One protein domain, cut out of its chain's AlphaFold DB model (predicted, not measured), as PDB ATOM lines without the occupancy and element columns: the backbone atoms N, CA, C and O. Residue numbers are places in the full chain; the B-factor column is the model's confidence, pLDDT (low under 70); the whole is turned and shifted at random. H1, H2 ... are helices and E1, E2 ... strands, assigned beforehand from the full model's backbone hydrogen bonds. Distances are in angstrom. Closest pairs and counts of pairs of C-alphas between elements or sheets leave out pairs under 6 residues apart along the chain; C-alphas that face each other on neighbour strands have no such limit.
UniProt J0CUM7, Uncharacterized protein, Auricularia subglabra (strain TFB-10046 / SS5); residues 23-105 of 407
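Overview. This is residues 23 to 105 of the 407 residues of an uncharacterized protein of Auricularia subglabra (strain TFB-10046 / SS5) (UniProt J0CUM7). A small three-stranded antiparallel sheet has the longest helix, H1, lying slantwise over E1 and E2 on one of its faces. The short helix H3 sits by the edge strand E3 and meets the last part of H1 about perpendicularly, while the small helix H2 lies away from the sheet at one end of the long axis. The 83 printed residues include three named helices and three named strands, in the order H1 H2 E1 E2 E3 H3; the sheet's order is E1 - E2 - E3, and the class is mixed, helices and strands. The whole is compact, with a radius of gyration of the C-alphas of 12.3 A, and its C-alphas span 36 by 27 by 25 A.

Along the chain. In the sheet, E1 is residues 53 to 56, 9.9 A from first to last C-alpha. E2, the longest strand, is residues 70 to 75, 16.5 A, and begins at C-alpha 70 (30.803, -32.666, -37.905). E3 is residues 81 to 85, 13.1 A. H1, residues 23 to 36, is 20.0 A long and begins at C-alpha 23 (23.453, -28.536, -29.104). H2 is residues 39 to 44, 9.0 A. H3 is residues 96 to 103, 10.7 A, and ends at C-alpha 103 (22.324, -37.720, -52.212).

Arrangement. E1, E2 and E3 form a meander, each strand the antiparallel neighbour of the one before. E1 and E2 are a hairpin at 156 degrees, with N 54 and O 74 2.9 A apart, within hydrogen-bond range. E2 and E3 are a hairpin at 160 degrees, with N 73 and O 82 also within hydrogen-bond range at 2.9 A. H1 is on the sheet at a height of 8.8 A, over E1 and E2, slantwise to the strands at 33 degrees to E2 on the local plane. The closest C-alphas of H1 and E1 are those of Thr 26 and Val 55, 5.9 A. H3 is also on the sheet; its closest C-alphas with E3 are those of Tyr 82 and Leu 99, 7.3 A. H1 and H3 make two layers with the sheet, helices on one face of it. H1 touches H3 with residues 32 to 36 alone, about perpendicular at 76 degrees; their closest C-alphas are those of Phe 33 and Val 96, 6.4 A. H2 is not on the sheet, is apart from H3, and meets H1 only through their link. In H1, H2 and H3 every O i to N i+4 pair is within hydrogen-bond range.

Size, cuts and confidence. The two C-alphas farthest apart are those of Glu 44 and Gln 68, 35.8 A. The printed part has no cut. The link from E1 to E2, residues 57 to 69, is long, and its C-alphas lie 11 to 17 A from the mean of all C-alphas. The mean pLDDT of the printed part is 87.5, and no printed residue is under 70.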
ATOM      1  N   ASN A  23      24.871 -28.270 -29.359       90.19
ATOM      2  CA  ASN A  23      23.453 -28.536 -29.104       90.19
ATOM      3  C   ASN A  23      22.506 -27.586 -29.863       90.19
ATOM      4  O   ASN A  23      21.430 -28.006 -30.279       90.19
ATOM      5  N   VAL A  24      22.906 -26.324 -30.071       91.19
ATOM      6  CA  VAL A  24      22.128 -25.338 -30.842       91.19
ATOM      7  C   VAL A  24      22.138 -25.700 -32.327       91.19
ATOM      8  O   VAL A  24      21.097 -25.652 -32.979       91.19
ATOM      9  N   VAL A  25      23.293 -26.128 -32.850       91.94
ATOM     10  CA  VAL A  25      23.407 -26.629 -34.229       91.94
ATOM     11  C   VAL A  25      22.609 -27.925 -34.406       91.94
ATOM     12  O   VAL A  25      21.845 -28.024 -35.358       91.94
ATOM     13  N   THR A  26      22.709 -28.882 -33.475       93.00
ATOM     14  CA  THR A  26      21.949 -30.145 -33.509       93.00
ATOM     15  C   THR A  26      20.440 -29.899 -33.605       93.00
ATOM     16  O   THR A  26      19.789 -30.478 -34.474       93.00
ATOM     17  N   ALA A  27      19.894 -29.001 -32.774       92.25
ATOM     18  CA  ALA A  27      18.482 -28.621 -32.830       92.25
ATOM     19  C   ALA A  27      18.120 -27.942 -34.165       92.25
ATOM     20  O   ALA A  27      17.171 -28.352 -34.825       92.25
ATOM     21  N   LYS A  28      18.928 -26.976 -34.629       92.81
ATOM     22  CA  LYS A  28      18.674 -26.287 -35.903       92.81
ATOM     23  C   LYS A  28      18.698 -27.231 -37.107       92.81
ATOM     24  O   LYS A  28      17.881 -27.081 -38.010       92.81
ATOM     25  N   LEU A  29      19.628 -28.186 -37.139       93.69
ATOM     26  CA  LEU A  29      19.690 -29.205 -38.187       93.69
ATOM     27  C   LEU A  29      18.436 -30.087 -38.164       93.69
ATOM     28  O   LEU A  29      17.871 -30.352 -39.223       93.69
ATOM     29  N   HIS A  30      17.977 -30.492 -36.977       94.44
ATOM     30  CA  HIS A  30      16.744 -31.267 -36.820       94.44
ATOM     31  C   HIS A  30      15.521 -30.505 -37.351       94.44
ATOM     32  O   HIS A  30      14.806 -31.037 -38.204       94.44
ATOM     33  N   ASP A  31      15.354 -29.239 -36.955       92.69
ATOM     34  CA  ASP A  31      14.284 -28.362 -37.447       92.69
ATOM     35  C   ASP A  31      14.348 -28.193 -38.974       92.69
ATOM     36  O   ASP A  31      13.332 -28.291 -39.666       92.69
ATOM     37  N   CYS A  32      15.540 -27.952 -39.531       92.81
ATOM     38  CA  CYS A  32      15.739 -27.749 -40.967       92.81
ATOM     39  C   CYS A  32      15.396 -28.997 -41.797       92.81
ATOM     40  O   CYS A  32      14.746 -28.864 -42.832       92.81
ATOM     41  N   PHE A  33      15.792 -30.198 -41.366       92.62
ATOM     42  CA  PHE A  33      15.432 -31.433 -42.074       92.62
ATOM     43  C   PHE A  33      13.941 -31.765 -41.913       92.62
ATOM     44  O   PHE A  33      13.269 -32.063 -42.902       92.62
ATOM     45  N   THR A  34      13.397 -31.629 -40.701       91.81
ATOM     46  CA  THR A  34      11.975 -31.893 -40.415       91.81
ATOM     47  C   THR A  34      11.044 -30.934 -41.166       91.81
ATOM     48  O   THR A  34       9.985 -31.352 -41.617       91.81
ATOM     49  N   SER A  35      11.441 -29.671 -41.360       90.69
ATOM     50  CA  SER A  35      10.671 -28.683 -42.138       90.69
ATOM     51  C   SER A  35      10.883 -28.757 -43.655       90.69
ATOM     52  O   SER A  35      10.065 -28.223 -44.404       90.69
ATOM     53  N   PHE A  36      11.951 -29.406 -44.134       90.75
ATOM     54  CA  PHE A  36      12.168 -29.606 -45.569       90.75
ATOM     55  C   PHE A  36      11.269 -30.708 -46.147       90.75
ATOM     56  O   PHE A  36      10.789 -30.562 -47.270       90.75
ATOM     57  N   HIS A  37      11.041 -31.792 -45.400       88.19
ATOM     58  CA  HIS A  37      10.238 -32.933 -45.846       88.19
ATOM     59  C   HIS A  37       8.773 -32.848 -45.395       88.19
ATOM     60  O   HIS A  37       8.457 -32.346 -44.318       88.19
ATOM     61  N   SER A  38       7.867 -33.418 -46.191       86.06
ATOM     62  CA  SER A  38       6.460 -33.591 -45.834       86.06
ATOM     63  C   SER A  38       6.314 -34.425 -44.562       86.06
ATOM     64  O   SER A  38       6.838 -35.536 -44.445       86.06
ATOM     65  N   ALA A  39       5.474 -33.936 -43.647       87.06
ATOM     66  CA  ALA A  39       4.975 -34.714 -42.516       87.06
ATOM     67  C   ALA A  39       4.196 -35.975 -42.951       87.06
ATOM     68  O   ALA A  39       3.987 -36.874 -42.138       87.06
ATOM     69  N   GLY A  40       3.757 -36.048 -44.213       84.75
ATOM     70  CA  GLY A  40       3.057 -37.195 -44.785       84.75
ATOM     71  C   GLY A  40       3.893 -38.474 -44.779       84.75
ATOM     72  O   GLY A  40       3.403 -39.478 -44.279       84.75
ATOM     73  N   SER A  41       5.159 -38.442 -45.224       82.56
ATOM     74  CA  SER A  41       5.984 -39.664 -45.330       82.56
ATOM     75  C   SER A  41       6.141 -40.387 -43.989       82.56
ATOM     76  O   SER A  41       6.111 -41.611 -43.929       82.56
ATOM     77  N   ALA A  42       6.263 -39.630 -42.892       83.12
ATOM     78  CA  ALA A  42       6.308 -40.203 -41.550       83.12
ATOM     79  C   ALA A  42       4.953 -40.794 -41.132       83.12
ATOM     80  O   ALA A  42       4.915 -41.887 -40.572       83.12
ATOM     81  N   ARG A  43       3.845 -40.101 -41.431       85.38
ATOM     82  CA  ARG A  43       2.485 -40.524 -41.058       85.38
ATOM     83  C   ARG A  43       2.025 -41.784 -41.785       85.38
ATOM     84  O   ARG A  43       1.415 -42.627 -41.137       85.38
ATOM     85  N   GLU A  44       2.342 -41.932 -43.072       79.88
ATOM     86  CA  GLU A  44       2.058 -43.159 -43.838       79.88
ATOM     87  C   GLU A  44       2.745 -44.384 -43.210       79.88
ATOM     88  O   GLU A  44       2.156 -45.456 -43.122       79.88
ATOM     89  N   GLN A  45       3.952 -44.210 -42.657       74.31
ATOM     90  CA  GLN A  45       4.670 -45.254 -41.913       74.31
ATOM     91  C   GLN A  45       4.279 -45.341 -40.419       74.31
ATOM     92  O   GLN A  45       4.990 -45.955 -39.622       74.31
ATOM     93  N   GLY A  46       3.177 -44.708 -39.996       80.31
ATOM     94  CA  GLY A  46       2.712 -44.711 -38.601       80.31
ATOM     95  C   GLY A  46       3.635 -43.984 -37.610       80.31
ATOM     96  O   GLY A  46       3.499 -44.157 -36.398       80.31
ATOM     97  N   SER A  47       4.574 -43.178 -38.108       83.94
ATOM     98  CA  SER A  47       5.576 -42.454 -37.329       83.94
ATOM     99  C   SER A  47       5.194 -40.988 -37.096       83.94
ATOM    100  O   SER A  47       4.378 -40.384 -37.799       83.94
ATOM    101  N   VAL A  48       5.819 -40.394 -36.084       88.62
ATOM    102  CA  VAL A  48       5.689 -38.974 -35.739       88.62
ATOM    103  C   VAL A  48       6.684 -38.177 -36.600       88.62
ATOM    104  O   VAL A  48       7.867 -38.522 -36.584       88.62
ATOM    105  N   PRO A  49       6.266 -37.131 -37.346       86.75
ATOM    106  CA  PRO A  49       7.147 -36.368 -38.243       86.75
ATOM    107  C   PRO A  49       8.442 -35.877 -37.590       86.75
ATOM    108  O   PRO A  49       9.521 -36.010 -38.159       86.75
ATOM    109  N   GLU A  50       8.344 -35.396 -36.355       89.06
ATOM    110  CA  GLU A  50       9.446 -34.888 -35.541       89.06
ATOM    111  C   GLU A  50      10.462 -35.981 -35.150       89.06
ATOM    112  O   GLU A  50      11.583 -35.673 -34.752       89.06
ATOM    113  N   LEU A  51      10.105 -37.265 -35.275       88.50
ATOM    114  CA  LEU A  51      10.994 -38.402 -35.012       88.50
ATOM    115  C   LEU A  51      11.668 -38.960 -36.275       88.50
ATOM    116  O   LEU A  51      12.536 -39.825 -36.139       88.50
ATOM    117  N   ARG A  52      11.311 -38.464 -37.475       89.56
ATOM    118  CA  ARG A  52      11.895 -38.901 -38.758       89.56
ATOM    119  C   ARG A  52      13.406 -38.701 -38.813       89.56
ATOM    120  O   ARG A  52      14.110 -39.525 -39.385       89.56
ATOM    121  N   PHE A  53      13.908 -37.598 -38.266       93.00
ATOM    122  CA  PHE A  53      15.329 -37.275 -38.320       93.00
ATOM    123  C   PHE A  53      15.961 -37.389 -36.942       93.00
ATOM    124  O   PHE A  53      15.455 -36.851 -35.958       93.00
ATOM    125  N   LYS A  54      17.106 -38.067 -36.876       93.81
ATOM    126  CA  LYS A  54      17.960 -38.117 -35.686       93.81
ATOM    127  C   LYS A  54      19.267 -37.415 -36.003       93.81
ATOM    128  O   LYS A  54      19.954 -37.789 -36.950       93.81
ATOM    129  N   VAL A  55      19.596 -36.396 -35.215       94.81
ATOM    130  CA  VAL A  55      20.829 -35.620 -35.371       94.81
ATOM    131  C   VAL A  55      21.767 -35.944 -34.218       94.81
ATOM    132  O   VAL A  55      21.385 -35.828 -33.057       94.81
ATOM    133  N   PHE A  56      22.991 -36.338 -34.552       94.00
ATOM    134  CA  PHE A  56      24.059 -36.641 -33.604       94.00
ATOM    135  C   PHE A  56      25.173 -35.598 -33.737       94.00
ATOM    136  O   PHE A  56      25.567 -35.253 -34.859       94.00
ATOM    137  N   GLY A  57      25.651 -35.078 -32.605       91.31
ATOM    138  CA  GLY A  57      26.772 -34.144 -32.555       91.31
ATOM    139  C   GLY A  57      28.142 -34.825 -32.701       91.31
ATOM    140  O   GLY A  57      28.228 -36.051 -32.797       91.31
ATOM    141  N   PRO A  58      29.234 -34.039 -32.703       87.06
ATOM    142  CA  PRO A  58      30.597 -34.562 -32.776       87.06
ATOM    143  C   PRO A  58      30.884 -35.605 -31.682       87.06
ATOM    144  O   PRO A  58      30.762 -35.300 -30.497       87.06
ATOM    145  N   GLY A  59      31.288 -36.818 -32.073       82.25
ATOM    146  CA  GLY A  59      31.555 -37.928 -31.144       82.25
ATOM    147  C   GLY A  59      30.320 -38.584 -30.504       82.25
ATOM    148  O   GLY A  59      30.465 -39.310 -29.524       82.25
ATOM    149  N   GLU A  60      29.111 -38.335 -31.020       85.94
ATOM    150  CA  GLU A  60      27.865 -38.933 -30.521       85.94
ATOM    151  C   GLU A  60      27.242 -39.923 -31.523       85.94
ATOM    152  O   GLU A  60      27.392 -39.796 -32.737       85.94
ATOM    153  N   GLY A  61      26.435 -40.863 -31.022       84.94
ATOM    154  CA  GLY A  61      25.562 -41.694 -31.855       84.94
ATOM    155  C   GLY A  61      26.179 -42.996 -32.391       84.94
ATOM    156  O   GLY A  61      27.225 -43.437 -31.918       84.94
ATOM    157  N   PRO A  62      25.490 -43.669 -33.333       81.25
ATOM    158  CA  PRO A  62      25.924 -44.949 -33.890       81.25
ATOM    159  C   PRO A  62      27.062 -44.773 -34.901       81.25
ATOM    160  O   PRO A  62      27.174 -43.726 -35.541       81.25
ATOM    161  N   GLU A  63      27.845 -45.831 -35.124       78.31
ATOM    162  CA  GLU A  63      28.932 -45.821 -36.110       78.31
ATOM    163  C   GLU A  63      28.445 -45.586 -37.564       78.31
ATOM    164  O   GLU A  63      27.283 -45.857 -37.887       78.31
ATOM    165  N   PRO A  64      29.284 -45.031 -38.463       81.69
ATOM    166  CA  PRO A  64      30.500 -44.285 -38.136       81.69
ATOM    167  C   PRO A  64      30.144 -43.035 -37.321       81.69
ATOM    168  O   PRO A  64      29.219 -42.301 -37.696       81.69
ATOM    169  N   GLN A  65      30.834 -42.817 -36.200       86.06
ATOM    170  CA  GLN A  65      30.620 -41.635 -35.363       86.06
ATOM    171  C   GLN A  65      31.023 -40.349 -36.107       86.06
ATOM    172  O   GLN A  65      31.940 -40.373 -36.935       86.06
ATOM    173  N   PRO A  66      30.369 -39.206 -35.832       86.12
ATOM    174  CA  PRO A  66      30.714 -37.943 -36.466       86.12
ATOM    175  C   PRO A  66      32.091 -37.482 -35.990       86.12
ATOM    176  O   PRO A  66      32.360 -37.436 -34.786       86.12
ATOM    177  N   ALA A  67      32.955 -37.113 -36.936       87.00
ATOM    178  CA  ALA A  67      34.248 -36.513 -36.633       87.00
ATOM    179  C   ALA A  67      34.089 -35.190 -35.856       87.00
ATOM    180  O   ALA A  67      33.003 -34.607 -35.783       87.00
ATOM    181  N   GLN A  68      35.193 -34.683 -35.301       87.06
ATOM    182  CA  GLN A  68      35.201 -33.369 -34.659       87.06
ATOM    183  C   GLN A  68      34.638 -32.295 -35.610       87.06
ATOM    184  O   GLN A  68      34.924 -32.299 -36.807       87.06
ATOM    185  N   ASP A  69      33.798 -31.404 -35.070       88.88
ATOM    186  CA  ASP A  69      33.098 -30.352 -35.822       88.88
ATOM    187  C   ASP A  69      32.279 -30.857 -37.030       88.88
ATOM    188  O   ASP A  69      32.104 -30.149 -38.021       88.88
ATOM    189  N   THR A  70      31.742 -32.078 -36.938       92.56
ATOM    190  CA  THR A  70      30.803 -32.666 -37.905       92.56
ATOM    191  C   THR A  70      29.553 -33.176 -37.189       92.56
ATOM    192  O   THR A  70      29.648 -33.758 -36.111       92.56
ATOM    193  N   TRP A  71      28.383 -32.997 -37.802       94.12
ATOM    194  CA  TRP A  71      27.116 -33.590 -37.362       94.12
ATOM    195  C   TRP A  71      26.686 -34.688 -38.324       94.12
ATOM    196  O   TRP A  71      26.966 -34.624 -39.525       94.12
ATOM    197  N   LYS A  72      25.961 -35.675 -37.803       94.06
ATOM    198  CA  LYS A  72      25.353 -36.757 -38.581       94.06
ATOM    199  C   LYS A  72      23.842 -36.670 -38.459       94.06
ATOM    200  O   LYS A  72      23.309 -36.837 -37.365       94.06
ATOM    201  N   VAL A  73      23.166 -36.423 -39.575       94.06
ATOM    202  CA  VAL A  73      21.706 -36.526 -39.680       94.06
ATOM    203  C   VAL A  73      21.378 -37.883 -40.288       94.06
ATOM    204  O   VAL A  73      21.865 -38.211 -41.370       94.06
ATOM    205  N   VAL A  74      20.574 -38.670 -39.584       92.81
ATOM    206  CA  VAL A  74      20.064 -39.970 -40.027       92.81
ATOM    207  C   VAL A  74      18.566 -39.822 -40.272       92.81
ATOM    208  O   VAL A  74      17.838 -39.425 -39.360       92.81
ATOM    209  N   ASP A  75      18.120 -40.132 -41.488       90.50
ATOM    210  CA  ASP A  75      16.701 -40.376 -41.766       90.50
ATOM    211  C   ASP A  75      16.332 -41.747 -41.177       90.50
ATOM    212  O   ASP A  75      17.082 -42.709 -41.331       90.50
ATOM    213  N   THR A  76      15.220 -41.852 -40.454       87.38
ATOM    214  CA  THR A  76      14.754 -43.130 -39.897       87.38
ATOM    215  C   THR A  76      13.822 -43.887 -40.834       87.38
ATOM    216  O   THR A  76      13.526 -45.043 -40.546       87.38
ATOM    217  N   LEU A  77      13.324 -43.251 -41.902       82.50
ATOM    218  CA  LEU A  77      12.441 -43.873 -42.900       82.50
ATOM    219  C   LEU A  77      13.222 -44.353 -44.134       82.50
ATOM    220  O   LEU A  77      12.756 -45.223 -44.862       82.50
ATOM    221  N   ARG A  78      14.409 -43.780 -44.373       78.06
ATOM    222  CA  ARG A  78      15.312 -44.105 -45.489       78.06
ATOM    223  C   ARG A  78      16.669 -44.575 -44.962       78.06
ATOM    224  O   ARG A  78      17.114 -44.051 -43.945       78.06
ATOM    225  N   PRO A  79      17.426 -45.415 -45.690       76.38
ATOM    226  CA  PRO A  79      18.839 -45.692 -45.401       76.38
ATOM    227  C   PRO A  79      19.764 -44.499 -45.755       76.38
ATOM    228  O   PRO A  79      20.856 -44.667 -46.293       76.38
ATOM    229  N   ALA A  80      19.334 -43.265 -45.464       84.56
ATOM    230  CA  ALA A  80      20.027 -42.031 -45.812       84.56
ATOM    231  C   ALA A  80      20.745 -41.432 -44.592       84.56
ATOM    232  O   ALA A  80      20.166 -41.228 -43.525       84.56
ATOM    233  N   THR A  81      22.030 -41.119 -44.764       89.75
ATOM    234  CA  THR A  81      22.851 -40.428 -43.760       89.75
ATOM    235  C   THR A  81      23.574 -39.244 -44.393       89.75
ATOM    236  O   THR A  81      24.258 -39.390 -45.411       89.75
ATOM    237  N   TYR A  82      23.460 -38.086 -43.748       91.00
ATOM    238  CA  TYR A  82      24.092 -36.831 -44.139       91.00
ATOM    239  C   TYR A  82      25.162 -36.469 -43.108       91.00
ATOM    240  O   TYR A  82      24.869 -36.379 -41.916       91.00
ATOM    241  N   LEU A  83      26.398 -36.265 -43.565       91.19
ATOM    242  CA  LEU A  83      27.497 -35.768 -42.738       91.19
ATOM    243  C   LEU A  83      27.717 -34.295 -43.070       91.19
ATOM    244  O   LEU A  83      28.019 -33.952 -44.210       91.19
ATOM    245  N   ILE A  84      27.530 -33.431 -42.076       91.81
ATOM    246  CA  ILE A  84      27.510 -31.977 -42.242       91.81
ATOM    247  C   ILE A  84      28.667 -31.406 -41.420       91.81
ATOM    248  O   ILE A  84      28.563 -31.355 -40.192       91.81
ATOM    249  N   PRO A  85      29.794 -31.015 -42.039       91.00
ATOM    250  CA  PRO A  85      30.889 -30.373 -41.324       91.00
ATOM    251  C   PRO A  85      30.534 -28.918 -40.984       91.00
ATOM    252  O   PRO A  85      29.799 -28.263 -41.723       91.00
ATOM    253  N   ARG A  86      31.113 -28.365 -39.911       89.94
ATOM    254  CA  ARG A  86      30.861 -26.989 -39.431       89.94
ATOM    255  C   ARG A  86      31.090 -25.923 -40.506       89.94
ATOM    256  O   ARG A  86      30.361 -24.939 -40.547       89.94
ATOM    257  N   PHE A  87      32.056 -26.126 -41.406       86.50
ATOM    258  CA  PHE A  87      32.311 -25.208 -42.525       86.50
ATOM    259  C   PHE A  87      31.235 -25.252 -43.628       86.50
ATOM    260  O   PHE A  87      31.157 -24.323 -44.427       86.50
ATOM    261  N   GLY A  88      30.428 -26.317 -43.683       83.12
ATOM    262  CA  GLY A  88      29.281 -26.461 -44.584       83.12
ATOM    263  C   GLY A  88      27.990 -25.841 -44.040       83.12
ATOM    264  O   GLY A  88      26.989 -25.800 -44.754       83.12
ATOM    265  N   LEU A  89      27.997 -25.349 -42.795       87.56
ATOM    266  CA  LEU A  89      26.895 -24.565 -42.246       87.56
ATOM    267  C   LEU A  89      26.877 -23.169 -42.878       87.56
ATOM    268  O   LEU A  89      27.915 -22.548 -43.122       87.56
ATOM    269  N   LEU A  90      25.672 -22.665 -43.107       85.12
ATOM    270  CA  LEU A  90      25.406 -21.284 -43.487       85.12
ATOM    271  C   LEU A  90      25.155 -20.458 -42.225       85.12
ATOM    272  O   LEU A  90      24.750 -20.992 -41.194       85.12
ATOM    273  N   ASP A  91      25.321 -19.141 -42.329       76.75
ATOM    274  CA  ASP A  91      25.177 -18.219 -41.193       76.75
ATOM    275  C   ASP A  91      23.786 -18.323 -40.530       76.75
ATOM    276  O   ASP A  91      23.654 -18.059 -39.346       76.75
ATOM    277  N   TYR A  92      22.768 -18.787 -41.271       73.56
ATOM    278  CA  TYR A  92      21.378 -18.979 -40.832       73.56
ATOM    279  C   TYR A  92      20.919 -20.454 -40.721       73.56
ATOM    280  O   TYR A  92      19.737 -20.710 -40.459       73.56
ATOM    281  N   GLY A  93      21.809 -21.439 -40.909       80.56
ATOM    282  CA  GLY A  93      21.488 -22.868 -40.769       80.56
ATOM    283  C   GLY A  93      22.196 -23.757 -41.794       80.56
ATOM    284  O   GLY A  93      23.421 -23.800 -41.846       80.56
ATOM    285  N   VAL A  94      21.433 -24.495 -42.606       88.44
ATOM    286  CA  VAL A  94      21.963 -25.384 -43.653       88.44
ATOM    287  C   VAL A  94      21.042 -25.403 -44.877       88.44
ATOM    288  O   VAL A  94      19.821 -25.329 -44.737       88.44
ATOM    289  N   ASP A  95      21.613 -25.531 -46.077       88.75
ATOM    290  CA  ASP A  95      20.849 -25.795 -47.302       88.75
ATOM    291  C   ASP A  95      20.543 -27.299 -47.415       88.75
ATOM    292  O   ASP A  95      21.289 -28.071 -48.021       88.75
ATOM    293  N   VAL A  96      19.432 -27.725 -46.804       89.75
ATOM    294  CA  VAL A  96      18.960 -29.122 -46.872       89.75
ATOM    295  C   VAL A  96      18.673 -29.546 -48.314       89.75
ATOM    296  O   VAL A  96      18.923 -30.697 -48.661       89.75
ATOM    297  N   ARG A  97      18.215 -28.627 -49.184       89.12
ATOM    298  CA  ARG A  97      17.923 -28.949 -50.590       89.12
ATOM    299  C   ARG A  97      19.188 -29.428 -51.293       89.12
ATOM    300  O   ARG A  97      19.154 -30.474 -51.927       89.12
ATOM    301  N   ALA A  98      20.295 -28.700 -51.141       86.50
ATOM    302  CA  ALA A  98      21.575 -29.087 -51.732       86.50
ATOM    303  C   ALA A  98      22.061 -30.461 -51.234       86.50
ATOM    304  O   ALA A  98      22.512 -31.269 -52.040       86.50
ATOM    305  N   LEU A  99      21.918 -30.750 -49.934       89.38
ATOM    306  CA  LEU A  99      22.309 -32.040 -49.348       89.38
ATOM    307  C   LEU A  99      21.442 -33.211 -49.838       89.38
ATOM    308  O   LEU A  99      21.961 -34.296 -50.097       89.38
ATOM    309  N   VAL A 100      20.128 -33.010 -49.962       87.81
ATOM    310  CA  VAL A 100      19.204 -34.033 -50.480       87.81
ATOM    311  C   VAL A 100      19.434 -34.263 -51.974       87.81
ATOM    312  O   VAL A 100      19.444 -35.412 -52.404       87.81
ATOM    313  N   TYR A 101      19.680 -33.203 -52.747       86.38
ATOM    314  CA  TYR A 101      19.952 -33.305 -54.183       86.38
ATOM    315  C   TYR A 101      21.248 -34.063 -54.465       86.38
ATOM    316  O   TYR A 101      21.232 -34.992 -55.264       86.38
ATOM    317  N   ASP A 102      22.337 -33.743 -53.759       82.94
ATOM    318  CA  ASP A 102      23.609 -34.471 -53.861       82.94
ATOM    319  C   ASP A 102      23.420 -35.974 -53.586       82.94
ATOM    320  O   ASP A 102      23.839 -36.816 -54.381       82.94
ATOM    321  N   LYS A 103      22.668 -36.323 -52.530       84.62
ATOM    322  CA  LYS A 103      22.324 -37.720 -52.212       84.62
ATOM    323  C   LYS A 103      21.417 -38.415 -53.222       84.62
ATOM    324  O   LYS A 103      21.427 -39.640 -53.263       84.62
ATOM    325  N   MET A 104      20.651 -37.663 -54.002       83.31
ATOM    326  CA  MET A 104      19.843 -38.185 -55.102       83.31
ATOM    327  C   MET A 104      20.563 -38.075 -56.453       83.31
ATOM    328  O   MET A 104      19.944 -38.349 -57.469       83.31
ATOM    329  N   PHE A 105      21.839 -37.678 -56.523       84.75
ATOM    330  CA  PHE A 105      22.538 -37.428 -57.795       84.75
ATOM    331  C   PHE A 105      21.811 -36.396 -58.683       84.75
ATOM    332  O   PHE A 105      21.623 -36.601 -59.883       84.75
TER     333      PHE A 105